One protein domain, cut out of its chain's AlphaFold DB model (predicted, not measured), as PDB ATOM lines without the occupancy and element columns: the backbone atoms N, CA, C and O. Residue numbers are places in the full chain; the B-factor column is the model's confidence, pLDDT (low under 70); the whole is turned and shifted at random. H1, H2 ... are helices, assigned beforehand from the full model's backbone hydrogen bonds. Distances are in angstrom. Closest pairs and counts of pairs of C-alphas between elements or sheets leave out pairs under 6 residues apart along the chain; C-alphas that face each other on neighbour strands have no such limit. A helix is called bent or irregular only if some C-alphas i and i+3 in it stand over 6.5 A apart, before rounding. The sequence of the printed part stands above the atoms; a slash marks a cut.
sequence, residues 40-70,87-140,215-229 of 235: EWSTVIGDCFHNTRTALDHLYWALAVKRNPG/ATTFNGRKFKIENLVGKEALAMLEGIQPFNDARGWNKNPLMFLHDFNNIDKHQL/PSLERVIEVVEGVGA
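This is residues 40 to 70, 87 to 140 and 215 to 229 of the 235 residues of an uncharacterized protein of Rhodospirillaceae bacterium (UniProt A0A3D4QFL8). One long helix, H1, makes the spine of this domain, and two groups of helices pack on it at different places along its length: H5 side by side with its middle part and H4 crossing steeply over both, and, towards its last residues, a helical hairpin of H2 and H3, whose H2 meets H1 with its last two residues. A long link without a named element, residues 112 to 124, arches from the hairpin to H4, while H1 itself makes most of the longest axis. The printed part has 100 residues, with five named helices in the order H1, H2, H3, H4, H5 and no named strand, and its class is all helix. The whole is compact, with a radius of gyration of the C-alphas of 14.6 A and spans of 42 by 35 by 26 A.

The hub is H1, residues 40 to 67, which touches three other helices. With its residues 48 to 59 alone it touches H5, residues 215 to 229; their closest C-alphas, those of Thr 52 and Ile 221, are 6.7 A apart. H1 and H5 run the same way at a shallow tilt of 14 degrees. H4, residues 125 to 136, touches residues 46 to 53 of H1 alone, with the C-alphas of Phe 49 and Asn 133 closest at 5.6 A. H4 and H1 run opposite ways at a steep tilt of 59 degrees. Residues 125 to 129 of H4 alone also touch residues 219 to 224 of H5 alone; the closest C-alphas are those of Pro 125 and Val 220, 5.4 A apart, and the tilt is steep, 63 degrees, opposite ways. Farther along H1, its residues 60 to 67 alone touch H2, residues 87 to 101, which takes part with residues 100 to 101 alone. The C-alphas of Ala 64 and Val 101 are the closest there, 4.8 A apart, and the two helices run the same way at a steep tilt of 58 degrees. H2 forms a helical hairpin with H3, residues 103 to 111: they touch, closest at the C-alphas of Glu 98 and Leu 106, 5.6 A apart, and run opposite ways at a shallow tilt of 31 degrees. H3 is close to H1 but not clearly touching it, with the C-alphas of Leu 63 and Ala 105 7.7 A apart. H2 is apart from H4 and from H5, and H3 is apart from H4 and from H5. In H3, H4 and H5 every O i to N i+4 pair is within hydrogen-bond range, in H1 23 of 24 and in H2 9 of 11.

H1 begins at C-alpha 40, (-31.092, -23.031, -8.025), and measures 41.0 A from first to last C-alpha. H5 measures 21.0 A and ends at C-alpha 229, (-26.605, -8.091, -35.610). H2 measures 18.6 A from C-alpha 87 at (-3.294, -7.701, -28.761) and is irregular: C-alphas 92 and 95 are 7.5 A apart. H4 measures 16.1 A and H3 12.4 A.

The two C-alphas farthest apart are those of Glu 40 and Lys 103, at 43.1 A. Residues 71 to 86 are not printed, and C-alphas 70 and 87 are 32.0 A apart across that cut, in the link from H1 to H2. Residues 141 to 214 are not printed either, and C-alphas 140 and 215 are 18.9 A apart across the cut between H4 and H5. Of the links that are printed whole, H2 to H3 is tight, with 1 residue, and H3 to H4 is long, with 13 residues. The mean pLDDT of the printed part is 95.3, and no printed residue is under 70.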
ATOM      1  N   GLU A  40     -30.238 -22.988  -6.843       90.50
ATOM      2  CA  GLU A  40     -31.092 -23.031  -8.025       90.50
ATOM      3  C   GLU A  40     -30.892 -21.787  -8.896       90.50
ATOM      4  O   GLU A  40     -30.875 -21.868 -10.119       90.50
ATOM      5  N   TRP A  41     -30.693 -20.619  -8.286       92.50
ATOM      6  CA  TRP A  41     -30.328 -19.421  -9.039       92.50
ATOM      7  C   TRP A  41     -28.945 -19.545  -9.665       92.50
ATOM      8  O   TRP A  41     -28.772 -19.141 -10.811       92.50
ATOM      9  N   SER A  42     -27.975 -20.129  -8.957       91.75
ATOM     10  CA  SER A  42     -26.632 -20.343  -9.496       91.75
ATOM     11  C   SER A  42     -26.659 -21.173 -10.779       91.75
ATOM     12  O   SER A  42     -25.948 -20.817 -11.716       91.75
ATOM     13  N   THR A  43     -27.475 -22.231 -10.852       91.62
ATOM     14  CA  THR A  43     -27.570 -23.064 -12.062       91.62
ATOM     15  C   THR A  43     -28.215 -22.311 -13.221       91.62
ATOM     16  O   THR A  43     -27.700 -22.349 -14.334       91.62
ATOM     17  N   VAL A  44     -29.284 -21.551 -12.964       94.69
ATOM     18  CA  VAL A  44     -29.940 -20.720 -13.989       94.69
ATOM     19  C   VAL A  44     -28.993 -19.639 -14.523       94.69
ATOM     20  O   VAL A  44     -28.930 -19.407 -15.728       94.69
ATOM     21  N   ILE A  45     -28.235 -18.981 -13.642       93.88
ATOM     22  CA  ILE A  45     -27.256 -17.958 -14.033       93.88
ATOM     23  C   ILE A  45     -26.134 -18.575 -14.879       93.88
ATOM     24  O   ILE A  45     -25.752 -17.993 -15.899       93.88
ATOM     25  N   GLY A  46     -25.635 -19.751 -14.483       94.06
ATOM     26  CA  GLY A  46     -24.664 -20.527 -15.254       94.06
ATOM     27  C   GLY A  46     -25.162 -20.827 -16.665       94.06
ATOM     28  O   GLY A  46     -24.506 -20.463 -17.645       94.06
ATOM     29  N   ASP A  47     -26.388 -21.349 -16.784       95.50
ATOM     30  CA  ASP A  47     -27.042 -21.610 -18.070       95.50
ATOM     31  C   ASP A  47     -27.156 -20.345 -18.934       95.50
ATOM     32  O   ASP A  47     -26.922 -20.398 -20.145       95.50
ATOM     33  N   CYS A  48     -27.468 -19.185 -18.345       95.94
ATOM     34  CA  CYS A  48     -27.509 -17.921 -19.081       95.94
ATOM     35  C   CYS A  48     -26.148 -17.574 -19.707       95.94
ATOM     36  O   CYS A  48     -26.086 -17.274 -20.904       95.94
ATOM     37  N   PHE A  49     -25.052 -17.638 -18.943       96.12
ATOM     38  CA  PHE A  49     -23.713 -17.382 -19.487       96.12
ATOM     39  C   PHE A  49     -23.300 -18.440 -20.505       96.12
ATOM     40  O   PHE A  49     -22.753 -18.099 -21.557       96.12
ATOM     41  N   HIS A  50     -23.588 -19.709 -20.224       96.06
ATOM     42  CA  HIS A  50     -23.251 -20.808 -21.110       96.06
ATOM     43  C   HIS A  50     -23.949 -20.673 -22.466       96.06
ATOM     44  O   HIS A  50     -23.293 -20.705 -23.509       96.06
ATOM     45  N   ASN A  51     -25.263 -20.443 -22.470       96.94
ATOM     46  CA  ASN A  51     -26.046 -20.275 -23.692       96.94
ATOM     47  C   ASN A  51     -25.605 -19.036 -24.478       96.94
ATOM     48  O   ASN A  51     -25.435 -19.103 -25.696       96.94
ATOM     49  N   THR A  52     -25.325 -17.930 -23.784       97.31
ATOM     50  CA  THR A  52     -24.829 -16.698 -24.414       97.31
ATOM     51  C   THR A  52     -23.453 -16.903 -25.056       97.31
ATOM     52  O   THR A  52     -23.209 -16.472 -26.185       97.31
ATOM     53  N   ARG A  53     -22.547 -17.629 -24.389       97.62
ATOM     54  CA  ARG A  53     -21.237 -17.981 -24.953       97.62
ATOM     55  C   ARG A  53     -21.382 -18.911 -26.155       97.62
ATOM     56  O   ARG A  53     -20.694 -18.703 -27.156       97.62
ATOM     57  N   THR A  54     -22.260 -19.902 -26.062       97.06
ATOM     58  CA  THR A  54     -22.533 -20.874 -27.124       97.06
ATOM     59  C   THR A  54     -23.129 -20.205 -28.365       97.06
ATOM     60  O   THR A  54     -22.742 -20.550 -29.481       97.06
ATOM     61  N   ALA A  55     -23.975 -19.183 -28.211       97.62
ATOM     62  CA  ALA A  55     -24.491 -18.400 -29.336       97.62
ATOM     63  C   ALA A  55     -23.363 -17.758 -30.169       97.62
ATOM     64  O   ALA A  55     -23.365 -17.858 -31.399       97.62
ATOM     65  N   LEU A  56     -22.342 -17.188 -29.514       98.38
ATOM     66  CA  LEU A  56     -21.152 -16.675 -30.204       98.38
ATOM     67  C   LEU A  56     -20.376 -17.790 -30.922       98.38
ATOM     68  O   LEU A  56     -19.911 -17.595 -32.044       98.38
ATOM     69  N   ASP A  57     -20.237 -18.970 -30.311       97.81
ATOM     70  CA  ASP A  57     -19.573 -20.108 -30.961       97.81
ATOM     71  C   ASP A  57     -20.320 -20.566 -32.219       97.81
ATOM     72  O   ASP A  57     -19.683 -20.823 -33.242       97.81
ATOM     73  N   HIS A  58     -21.655 -20.586 -32.188       96.88
ATOM     74  CA  HIS A  58     -22.471 -20.867 -33.368       96.88
ATOM     75  C   HIS A  58     -22.304 -19.814 -34.464       96.88
ATOM     76  O   HIS A  58     -22.153 -20.183 -35.630       96.88
ATOM     77  N   LEU A  59     -22.269 -18.526 -34.106       97.88
ATOM     78  CA  LEU A  59     -21.981 -17.444 -35.049       97.88
ATOM     79  C   LEU A  59     -20.620 -17.654 -35.729       97.88
ATOM     80  O   LEU A  59     -20.523 -17.653 -36.957       97.88
ATOM     81  N   TYR A  60     -19.568 -17.900 -34.944       97.75
ATOM     82  CA  TYR A  60     -18.223 -18.122 -35.479       97.75
ATOM     83  C   TYR A  60     -18.142 -19.369 -36.364       97.75
ATOM     84  O   TYR A  60     -17.496 -19.360 -37.415       97.75
ATOM     85  N   TRP A  61     -18.834 -20.439 -35.967       96.75
ATOM     86  CA  TRP A  61     -18.949 -21.655 -36.761       96.75
ATOM     87  C   TRP A  61     -19.640 -21.402 -38.105       96.75
ATOM     88  O   TRP A  61     -19.161 -21.875 -39.137       96.75
ATOM     89  N   ALA A  62     -20.728 -20.628 -38.122       95.88
ATOM     90  CA  ALA A  62     -21.444 -20.289 -39.349       95.88
ATOM     91  C   ALA A  62     -20.558 -19.502 -40.330       95.88
ATOM     92  O   ALA A  62     -20.483 -19.861 -41.508       95.88
ATOM     93  N   LEU A  63     -19.797 -18.515 -39.837       96.31
ATOM     94  CA  LEU A  63     -18.801 -17.784 -40.635       96.31
ATOM     95  C   LEU A  63     -17.749 -18.732 -41.231       96.31
ATOM     96  O   LEU A  63     -17.425 -18.655 -42.419       96.31
ATOM     97  N   ALA A  64     -17.244 -19.667 -40.422       95.81
ATOM     98  CA  ALA A  64     -16.252 -20.642 -40.859       95.81
ATOM     99  C   ALA A  64     -16.787 -21.565 -41.967       95.81
ATOM    100  O   ALA A  64     -16.085 -21.823 -42.949       95.81
ATOM    101  N   VAL A  65     -18.029 -22.044 -41.837       94.56
ATOM    102  CA  VAL A  65     -18.689 -22.898 -42.838       94.56
ATOM    103  C   VAL A  65     -18.940 -22.137 -44.136       94.56
ATOM    104  O   VAL A  65     -18.627 -22.664 -45.203       94.56
ATOM    105  N   LYS A  66     -19.439 -20.896 -44.062       94.31
ATOM    106  CA  LYS A  66     -19.672 -20.059 -45.248       94.31
ATOM    107  C   LYS A  66     -18.380 -19.823 -46.031       94.31
ATOM    108  O   LYS A  66     -18.374 -19.903 -47.258       94.31
ATOM    109  N   ARG A  67     -17.269 -19.577 -45.327       93.75
ATOM    110  CA  ARG A  67     -15.952 -19.386 -45.949       93.75
ATOM    111  C   ARG A  67     -15.372 -20.674 -46.544       93.75
ATOM    112  O   ARG A  67     -14.646 -20.598 -47.533       93.75
ATOM    113  N   ASN A  68     -15.674 -21.832 -45.960       91.00
ATOM    114  CA  ASN A  68     -15.096 -23.127 -46.329       91.00
ATOM    115  C   ASN A  68     -16.185 -24.117 -46.796       91.00
ATOM    116  O   ASN A  68     -16.443 -25.120 -46.111       91.00
ATOM    117  N   PRO A  69     -16.825 -23.871 -47.959       82.94
ATOM    118  CA  PRO A  69     -17.868 -24.751 -48.479       82.94
ATOM    119  C   PRO A  69     -17.305 -26.160 -48.719       82.94
ATOM    120  O   PRO A  69     -16.204 -26.326 -49.242       82.94
ATOM    121  N   GLY A  70     -18.039 -27.192 -48.295       78.94
ATOM    122  CA  GLY A  70     -17.590 -28.592 -48.351       78.94
ATOM    123  C   GLY A  70     -16.955 -29.125 -47.059       78.94
ATOM    124  O   GLY A  70     -16.592 -30.295 -46.995       78.94
ATOM    125  N   ALA A  87      -3.550  -7.836 -27.330       97.12
ATOM    126  CA  ALA A  87      -3.294  -7.701 -28.761       97.12
ATOM    127  C   ALA A  87      -2.184  -8.643 -29.259       97.12
ATOM    128  O   ALA A  87      -2.244  -9.127 -30.386       97.12
ATOM    129  N   THR A  88      -1.182  -8.950 -28.428       97.94
ATOM    130  CA  THR A  88      -0.072  -9.846 -28.793       97.94
ATOM    131  C   THR A  88      -0.576 -11.256 -29.091       97.94
ATOM    132  O   THR A  88      -0.265 -11.826 -30.141       97.94
ATOM    133  N   THR A  89      -1.416 -11.805 -28.212       97.56
ATOM    134  CA  THR A  89      -2.050 -13.114 -28.393       97.56
ATOM    135  C   THR A  89      -2.977 -13.120 -29.605       97.56
ATOM    136  O   THR A  89      -3.002 -14.105 -30.348       97.56
ATOM    137  N   PHE A  90      -3.718 -12.032 -29.840       97.81
ATOM    138  CA  PHE A  90      -4.579 -11.907 -31.017       97.81
ATOM    139  C   PHE A  90      -3.759 -11.912 -32.311       97.81
ATOM    140  O   PHE A  90      -4.030 -12.708 -33.209       97.81
ATOM    141  N   ASN A  91      -2.692 -11.113 -32.368       97.69
ATOM    142  CA  ASN A  91      -1.785 -11.039 -33.512       97.69
ATOM    143  C   ASN A  91      -1.153 -12.397 -33.839       97.69
ATOM    144  O   ASN A  91      -1.112 -12.787 -35.004       97.69
ATOM    145  N   GLY A  92      -0.759 -13.174 -32.824       97.62
ATOM    146  CA  GLY A  92      -0.257 -14.539 -33.015       97.62
ATOM    147  C   GLY A  92      -1.287 -15.518 -33.602       97.62
ATOM    148  O   GLY A  92      -0.911 -16.536 -34.182       97.62
ATOM    149  N   ARG A  93      -2.590 -15.227 -33.486       96.06
ATOM    150  CA  ARG A  93      -3.692 -16.053 -34.020       96.06
ATOM    151  C   ARG A  93      -4.316 -15.488 -35.295       96.06
ATOM    152  O   ARG A  93      -5.082 -16.205 -35.940       96.06
ATOM    153  N   LYS A  94      -3.971 -14.255 -35.681       96.19
ATOM    154  CA  LYS A  94      -4.593 -13.493 -36.774       96.19
ATOM    155  C   LYS A  94      -4.659 -14.284 -38.077       96.19
ATOM    156  O   LYS A  94      -5.741 -14.457 -38.625       96.19
ATOM    157  N   PHE A  95      -3.543 -14.888 -38.489       96.38
ATOM    158  CA  PHE A  95      -3.482 -15.723 -39.693       96.38
ATOM    159  C   PHE A  95      -4.420 -16.942 -39.633       96.38
ATOM    160  O   PHE A  95      -5.068 -17.289 -40.617       96.38
ATOM    161  N   LYS A  96      -4.526 -17.606 -38.473       94.69
ATOM    162  CA  LYS A  96      -5.422 -18.762 -38.304       94.69
ATOM    163  C   LYS A  96      -6.892 -18.339 -38.372       94.69
ATOM    164  O   LYS A  96      -7.684 -19.044 -38.989       94.69
ATOM    165  N   ILE A  97      -7.239 -17.218 -37.741       96.44
ATOM    166  CA  ILE A  97      -8.599 -16.665 -37.754       96.44
ATOM    167  C   ILE A  97      -8.966 -16.235 -39.180       96.44
ATOM    168  O   ILE A  97      -9.988 -16.672 -39.698       96.44
ATOM    169  N   GLU A  98      -8.102 -15.473 -39.856       96.75
ATOM    170  CA  GLU A  98      -8.329 -15.007 -41.230       96.75
ATOM    171  C   GLU A  98      -8.547 -16.159 -42.211       96.75
ATOM    172  O   GLU A  98      -9.489 -16.131 -42.999       96.75
ATOM    173  N   ASN A  99      -7.721 -17.206 -42.143       94.44
ATOM    174  CA  ASN A  99      -7.900 -18.380 -42.996       94.44
ATOM    175  C   ASN A  99      -9.241 -19.082 -42.753       94.44
ATOM    176  O   ASN A  99      -9.795 -19.678 -43.675       94.44
ATOM    177  N   LEU A 100      -9.756 -19.024 -41.523       95.56
ATOM    178  CA  LEU A 100     -10.994 -19.693 -41.156       95.56
ATOM    179  C   LEU A 100     -12.235 -18.892 -41.563       95.56
ATOM    180  O   LEU A 100     -13.151 -19.484 -42.123       95.56
ATOM    181  N   VAL A 101     -12.271 -17.579 -41.308       96.25
ATOM    182  CA  VAL A 101     -13.490 -16.755 -41.479       96.25
ATOM    183  C   VAL A 101     -13.376 -15.648 -42.533       96.25
ATOM    184  O   VAL A 101     -14.373 -15.029 -42.885       96.25
ATOM    185  N   GLY A 102     -12.188 -15.420 -43.092       96.25
ATOM    186  CA  GLY A 102     -11.925 -14.360 -44.065       96.25
ATOM    187  C   GLY A 102     -11.555 -13.014 -43.434       96.25
ATOM    188  O   GLY A 102     -11.686 -12.793 -42.231       96.25
ATOM    189  N   LYS A 103     -11.065 -12.100 -44.280       97.69
ATOM    190  CA  LYS A 103     -10.507 -10.804 -43.866       97.69
ATOM    191  C   LYS A 103     -11.549  -9.846 -43.279       97.69
ATOM    192  O   LYS A 103     -11.243  -9.124 -42.337       97.69
ATOM    193  N   GLU A 104     -12.759  -9.846 -43.829       98.00
ATOM    194  CA  GLU A 104     -13.846  -8.970 -43.373       98.00
ATOM    195  C   GLU A 104     -14.305  -9.347 -41.959       98.00
ATOM    196  O   GLU A 104     -14.248  -8.520 -41.051       98.00
ATOM    197  N   ALA A 105     -14.611 -10.630 -41.732       98.06
ATOM    198  CA  ALA A 105     -14.934 -11.145 -40.404       98.06
ATOM    199  C   ALA A 105     -13.775 -10.960 -39.411       98.06
ATOM    200  O   ALA A 105     -14.012 -10.619 -38.255       98.06
ATOM    201  N   LEU A 106     -12.519 -11.143 -39.843       98.44
ATOM    202  CA  LEU A 106     -11.351 -10.879 -39.000       98.44
ATOM    203  C   LEU A 106     -11.311  -9.423 -38.516       98.44
ATOM    204  O   LEU A 106     -11.047  -9.199 -37.338       98.44
ATOM    205  N   ALA A 107     -11.553  -8.453 -39.401       98.25
ATOM    206  CA  ALA A 107     -11.522  -7.036 -39.045       98.25
ATOM    207  C   ALA A 107     -12.611  -6.688 -38.018       98.25
ATOM    208  O   ALA A 107     -12.338  -5.989 -37.043       98.25
ATOM    209  N   MET A 108     -13.820  -7.233 -38.191       98.38
ATOM    210  CA  MET A 108     -14.902  -7.076 -37.214       98.38
ATOM    211  C   MET A 108     -14.554  -7.731 -35.873       98.38
ATOM    212  O   MET A 108     -14.709  -7.109 -34.824       98.38
ATOM    213  N   LEU A 109     -14.023  -8.962 -35.902       98.25
ATOM    214  CA  LEU A 109     -13.589  -9.677 -34.701       98.25
ATOM    215  C   LEU A 109     -12.510  -8.907 -33.951       98.25
ATOM    216  O   LEU A 109     -12.595  -8.832 -32.732       98.25
ATOM    217  N   GLU A 110     -11.522  -8.354 -34.658       98.19
ATOM    218  CA  GLU A 110     -10.452  -7.528 -34.091       98.19
ATOM    219  C   GLU A 110     -11.023  -6.286 -33.407       98.19
ATOM    220  O   GLU A 110     -10.627  -5.998 -32.282       98.19
ATOM    221  N   GLY A 111     -11.989  -5.601 -34.031       97.50
ATOM    222  CA  GLY A 111     -12.597  -4.376 -33.506       97.50
ATOM    223  C   GLY A 111     -13.302  -4.554 -32.159       97.50
ATOM    224  O   GLY A 111     -13.164  -3.704 -31.281       97.50
ATOM    225  N   ILE A 112     -13.983  -5.682 -31.955       97.12
ATOM    226  CA  ILE A 112     -14.750  -5.952 -30.727       97.12
ATOM    227  C   ILE A 112     -13.917  -6.567 -29.592       97.12
ATOM    228  O   ILE A 112     -14.454  -6.822 -28.512       97.12
ATOM    229  N   GLN A 113     -12.628  -6.862 -29.811       97.69
ATOM    230  CA  GLN A 113     -11.847  -7.577 -28.803       97.69
ATOM    231  C   GLN A 113     -11.677  -6.767 -27.506       97.69
ATOM    232  O   GLN A 113     -11.476  -5.552 -27.546       97.69
ATOM    233  N   PRO A 114     -11.638  -7.447 -26.346       97.88
ATOM    234  CA  PRO A 114     -11.431  -6.825 -25.041       97.88
ATOM    235  C   PRO A 114     -10.231  -5.877 -24.935       97.88
ATOM    236  O   PRO A 114     -10.319  -4.879 -24.227       97.88
ATOM    237  N   PHE A 115      -9.122  -6.149 -25.632       97.12
ATOM    238  CA  PHE A 115      -7.939  -5.279 -25.588       97.12
ATOM    239  C   PHE A 115      -8.155  -3.885 -26.203       97.12
ATOM    240  O   PHE A 115      -7.314  -3.014 -25.994       97.12
ATOM    241  N   ASN A 116      -9.260  -3.655 -26.921       96.62
ATOM    242  CA  ASN A 116      -9.631  -2.337 -27.442       96.62
ATOM    243  C   ASN A 116     -10.501  -1.522 -26.471       96.62
ATOM    244  O   ASN A 116     -10.803  -0.363 -26.754       96.62
ATOM    245  N   ASP A 117     -10.940  -2.091 -25.341       95.50
ATOM    246  CA  ASP A 117     -11.776  -1.357 -24.389       95.50
ATOM    247  C   ASP A 117     -10.939  -0.314 -23.638       95.50
ATOM    248  O   ASP A 117     -10.065  -0.649 -22.834       95.50
ATOM    249  N   ALA A 118     -11.236   0.967 -23.869       94.25
ATOM    250  CA  ALA A 118     -10.534   2.091 -23.247       94.25
ATOM    251  C   ALA A 118     -10.624   2.097 -21.709       94.25
ATOM    252  O   ALA A 118      -9.808   2.730 -21.044       94.25
ATOM    253  N   ARG A 119     -11.601   1.386 -21.131       94.50
ATOM    254  CA  ARG A 119     -11.774   1.242 -19.676       94.50
ATOM    255  C   ARG A 119     -10.941   0.092 -19.095       94.50
ATOM    256  O   ARG A 119     -10.922  -0.081 -17.878       94.50
ATOM    257  N   GLY A 120     -10.277  -0.689 -19.950       93.81
ATOM    258  CA  GLY A 120      -9.515  -1.887 -19.610       93.81
ATOM    259  C   GLY A 120     -10.215  -3.179 -20.044       93.81
ATOM    260  O   GLY A 120     -11.438  -3.299 -19.975       93.81
ATOM    261  N   TRP A 121      -9.426  -4.184 -20.443       94.50
ATOM    262  CA  TRP A 121      -9.924  -5.479 -20.938       94.50
ATOM    263  C   TRP A 121     -10.836  -6.203 -19.936       94.50
ATOM    264  O   TRP A 121     -11.773  -6.886 -20.333       94.50
ATOM    265  N   ASN A 122     -10.606  -6.007 -18.636       90.31
ATOM    266  CA  ASN A 122     -11.398  -6.571 -17.541       90.31
ATOM    267  C   ASN A 122     -12.743  -5.854 -17.311       90.31
ATOM    268  O   ASN A 122     -13.534  -6.288 -16.478       90.31
ATOM    269  N   LYS A 123     -13.002  -4.739 -18.004       91.19
ATOM    270  CA  LYS A 123     -14.295  -4.033 -18.015       91.19
ATOM    271  C   LYS A 123     -15.113  -4.329 -19.275       91.19
ATOM    272  O   LYS A 123     -16.252  -3.870 -19.386       91.19
ATOM    273  N   ASN A 124     -14.551  -5.096 -20.209       95.25
ATOM    274  CA  ASN A 124     -15.216  -5.468 -21.443       95.25
ATOM    275  C   ASN A 124     -16.256  -6.588 -21.200       95.25
ATOM    276  O   ASN A 124     -15.903  -7.622 -20.628       95.25
ATOM    277  N   PRO A 125     -17.511  -6.444 -21.667       95.69
ATOM    278  CA  PRO A 125     -18.551  -7.455 -21.454       95.69
ATOM    279  C   PRO A 125     -18.268  -8.827 -22.087       95.69
ATOM    280  O   PRO A 125     -18.685  -9.841 -21.532       95.69
ATOM    281  N   LEU A 126     -17.525  -8.901 -23.200       97.44
ATOM    282  CA  LEU A 126     -17.131 -10.189 -23.787       97.44
ATOM    283  C   LEU A 126     -16.092 -10.897 -22.918       97.44
ATOM    284  O   LEU A 126     -16.167 -12.111 -22.750       97.44
ATOM    285  N   MET A 127     -15.144 -10.154 -22.337       96.88
ATOM    286  CA  MET A 127     -14.214 -10.736 -21.362       96.88
ATOM    287  C   MET A 127     -14.960 -11.220 -20.123       96.88
ATOM    288  O   MET A 127     -14.723 -12.328 -19.662       96.88
ATOM    289  N   PHE A 128     -15.908 -10.424 -19.636       95.31
ATOM    290  CA  PHE A 128     -16.744 -10.808 -18.509       95.31
ATOM    291  C   PHE A 128     -17.499 -12.120 -18.782       95.31
ATOM    292  O   PHE A 128     -17.417 -13.051 -17.988       95.31
ATOM    293  N   LEU A 129     -18.143 -12.246 -19.949       97.19
ATOM    294  CA  LEU A 129     -18.762 -13.496 -20.406       97.19
ATOM    295  C   LEU A 129     -17.761 -14.656 -20.459       97.19
ATOM    296  O   LEU A 129     -18.077 -15.761 -20.025       97.19
ATOM    297  N   HIS A 130     -16.567 -14.423 -21.012       96.25
ATOM    298  CA  HIS A 130     -15.524 -15.441 -21.123       96.25
ATOM    299  C   HIS A 130     -15.113 -15.983 -19.754       96.25
ATOM    300  O   HIS A 130     -15.101 -17.199 -19.557       96.25
ATOM    301  N   ASP A 131     -14.816 -15.085 -18.817       94.25
ATOM    302  CA  ASP A 131     -14.365 -15.437 -17.478       94.25
ATOM    303  C   ASP A 131     -15.480 -16.129 -16.688       94.25
ATOM    304  O   ASP A 131     -15.246 -17.196 -16.126       94.25
ATOM    305  N   PHE A 132     -16.710 -15.606 -16.716       94.62
ATOM    306  CA  PHE A 132     -17.832 -16.176 -15.962       94.62
ATOM    307  C   PHE A 132     -18.260 -17.545 -16.484       94.62
ATOM    308  O   PHE A 132     -18.471 -18.455 -15.689       94.62
ATOM    309  N   ASN A 133     -18.289 -17.749 -17.803       95.31
ATOM    310  CA  ASN A 133     -18.523 -19.076 -18.374       95.31
ATOM    311  C   ASN A 133     -17.380 -20.061 -18.057       95.31
ATOM    312  O   ASN A 133     -17.614 -21.262 -17.979       95.31
ATOM    313  N   ASN A 134     -16.135 -19.596 -17.902       93.62
ATOM    314  CA  ASN A 134     -15.036 -20.473 -17.486       93.62
ATOM    315  C   ASN A 134     -15.103 -20.815 -15.995       93.62
ATOM    316  O   ASN A 134     -14.819 -21.955 -15.638       93.62
ATOM    317  N   ILE A 135     -15.481 -19.856 -15.145       92.12
ATOM    318  CA  ILE A 135     -15.731 -20.101 -13.721       92.12
ATOM    319  C   ILE A 135     -16.838 -21.144 -13.590       92.12
ATOM    320  O   ILE A 135     -16.581 -22.188 -13.001       92.12
ATOM    321  N   ASP A 136     -17.991 -20.915 -14.225       92.75
ATOM    322  CA  ASP A 136     -19.178 -21.777 -14.148       92.75
ATOM    323  C   ASP A 136     -18.898 -23.248 -14.505       92.75
ATOM    324  O   ASP A 136     -19.320 -24.177 -13.819       92.75
ATOM    325  N   LYS A 137     -18.071 -23.482 -15.530       88.19
ATOM    326  CA  LYS A 137     -17.653 -24.834 -15.947       88.19
ATOM    327  C   LYS A 137     -16.886 -25.617 -14.884       88.19
ATOM    328  O   LYS A 137     -16.804 -26.841 -14.973       88.19
ATOM    329  N   HIS A 138     -16.245 -24.925 -13.949       89.38
ATOM    330  CA  HIS A 138     -15.406 -25.534 -12.922       89.38
ATOM    331  C   HIS A 138     -15.989 -25.377 -11.516       89.38
ATOM    332  O   HIS A 138     -15.652 -26.168 -10.634       89.38
ATOM    333  N   GLN A 139     -16.807 -24.351 -11.290       87.44
ATOM    334  CA  GLN A 139     -17.322 -23.928  -9.992       87.44
ATOM    335  C   GLN A 139     -18.663 -23.217 -10.172       87.44
ATOM    336  O   GLN A 139     -18.843 -22.473 -11.124       87.44
ATOM    337  N   LEU A 140     -19.575 -23.368  -9.215       85.44
ATOM    338  CA  LEU A 140     -20.853 -22.657  -9.243       85.44
ATOM    339  C   LEU A 140     -20.664 -21.136  -9.118       85.44
ATOM    340  O   LEU A 140     -19.969 -20.657  -8.217       85.44
ATOM    341  N   PRO A 215     -28.329  -6.906 -13.903       91.31
ATOM    342  CA  PRO A 215     -27.727  -5.920 -14.802       91.31
ATOM    343  C   PRO A 215     -26.494  -6.445 -15.547       91.31
ATOM    344  O   PRO A 215     -26.277  -6.093 -16.706       91.31
ATOM    345  N   SER A 216     -25.675  -7.288 -14.908       92.00
ATOM    346  CA  SER A 216     -24.529  -7.917 -15.569       92.00
ATOM    347  C   SER A 216     -24.961  -8.861 -16.692       92.00
ATOM    348  O   SER A 216     -24.374  -8.808 -17.772       92.00
ATOM    349  N   LEU A 217     -25.984  -9.691 -16.465       94.00
ATOM    350  CA  LEU A 217     -26.528 -10.587 -17.489       94.00
ATOM    351  C   LEU A 217     -27.144  -9.806 -18.651       94.00
ATOM    352  O   LEU A 217     -26.787 -10.058 -19.800       94.00
ATOM    353  N   GLU A 218     -28.004  -8.825 -18.364       95.06
ATOM    354  CA  GLU A 218     -28.632  -7.975 -19.385       95.06
ATOM    355  C   GLU A 218     -27.581  -7.296 -20.261       95.06
ATOM    356  O   GLU A 218     -27.656  -7.354 -21.487       95.06
ATOM    357  N   ARG A 219     -26.543  -6.724 -19.638       95.12
ATOM    358  CA  ARG A 219     -25.477  -6.042 -20.371       95.12
ATOM    359  C   ARG A 219     -24.688  -6.982 -21.280       95.12
ATOM    360  O   ARG A 219     -24.273  -6.582 -22.366       95.12
ATOM    361  N   VAL A 220     -24.421  -8.205 -20.828       96.06
ATOM    362  CA  VAL A 220     -23.703  -9.207 -21.625       96.06
ATOM    363  C   VAL A 220     -24.554  -9.676 -22.800       96.06
ATOM    364  O   VAL A 220     -24.044  -9.741 -23.917       96.06
ATOM    365  N   ILE A 221     -25.836  -9.960 -22.560       97.12
ATOM    366  CA  ILE A 221     -26.779 -10.392 -23.595       97.12
ATOM    367  C   ILE A 221     -26.917  -9.306 -24.664       97.12
ATOM    368  O   ILE A 221     -26.713  -9.601 -25.835       97.12
ATOM    369  N   GLU A 222     -27.137  -8.050 -24.267       97.69
ATOM    370  CA  GLU A 222     -27.244  -6.905 -25.184       97.69
ATOM    371  C   GLU A 222     -26.008  -6.784 -26.095       97.69
ATOM    372  O   GLU A 222     -26.122  -6.585 -27.305       97.69
ATOM    373  N   VAL A 223     -24.804  -6.946 -25.535       97.56
ATOM    374  CA  VAL A 223     -23.562  -6.900 -26.322       97.56
ATOM    375  C   VAL A 223     -23.471  -8.070 -27.299       97.56
ATOM    376  O   VAL A 223     -23.044  -7.874 -28.435       97.56
ATOM    377  N   VAL A 224     -23.861  -9.279 -26.892       97.81
ATOM    378  CA  VAL A 224     -23.836 -10.453 -27.778       97.81
ATOM    379  C   VAL A 224     -24.888 -10.360 -28.879       97.81
ATOM    380  O   VAL A 224     -24.592 -10.717 -30.019       97.81
ATOM    381  N   GLU A 225     -26.074  -9.832 -28.585       97.81
ATOM    382  CA  GLU A 225     -27.092  -9.522 -29.592       97.81
ATOM    383  C   GLU A 225     -26.573  -8.496 -30.606       97.81
ATOM    384  O   GLU A 225     -26.714  -8.708 -31.811       97.81
ATOM    385  N   GLY A 226     -25.894  -7.444 -30.135       98.06
ATOM    386  CA  GLY A 226     -25.224  -6.465 -30.995       98.06
ATOM    387  C   GLY A 226     -24.180  -7.106 -31.911       98.06
ATOM    388  O   GLY A 226     -24.214  -6.899 -33.121       98.06
ATOM    389  N   VAL A 227     -23.318  -7.976 -31.370       98.00
ATOM    390  CA  VAL A 227     -22.355  -8.750 -32.174       98.00
ATOM    391  C   VAL A 227     -23.076  -9.623 -33.209       98.00
ATOM    392  O   VAL A 227     -22.654  -9.691 -34.359       98.00
ATOM    393  N   GLY A 228     -24.177 -10.277 -32.842       97.44
ATOM    394  CA  GLY A 228     -24.981 -11.054 -33.783       97.44
ATOM    395  C   GLY A 228     -25.530 -10.205 -34.935       97.44
ATOM    396  O   GLY A 228     -25.425 -10.607 -36.094       97.44
ATOM    397  N   ALA A 229     -26.068  -9.025 -34.625       97.94
ATOM    398  CA  ALA A 229     -26.605  -8.091 -35.610       97.94
ATOM    399  C   ALA A 229     -25.518  -7.544 -36.549       97.94
ATOM    400  O   ALA A 229     -25.710  -7.541 -37.765       97.94
TER     401      ALA A 229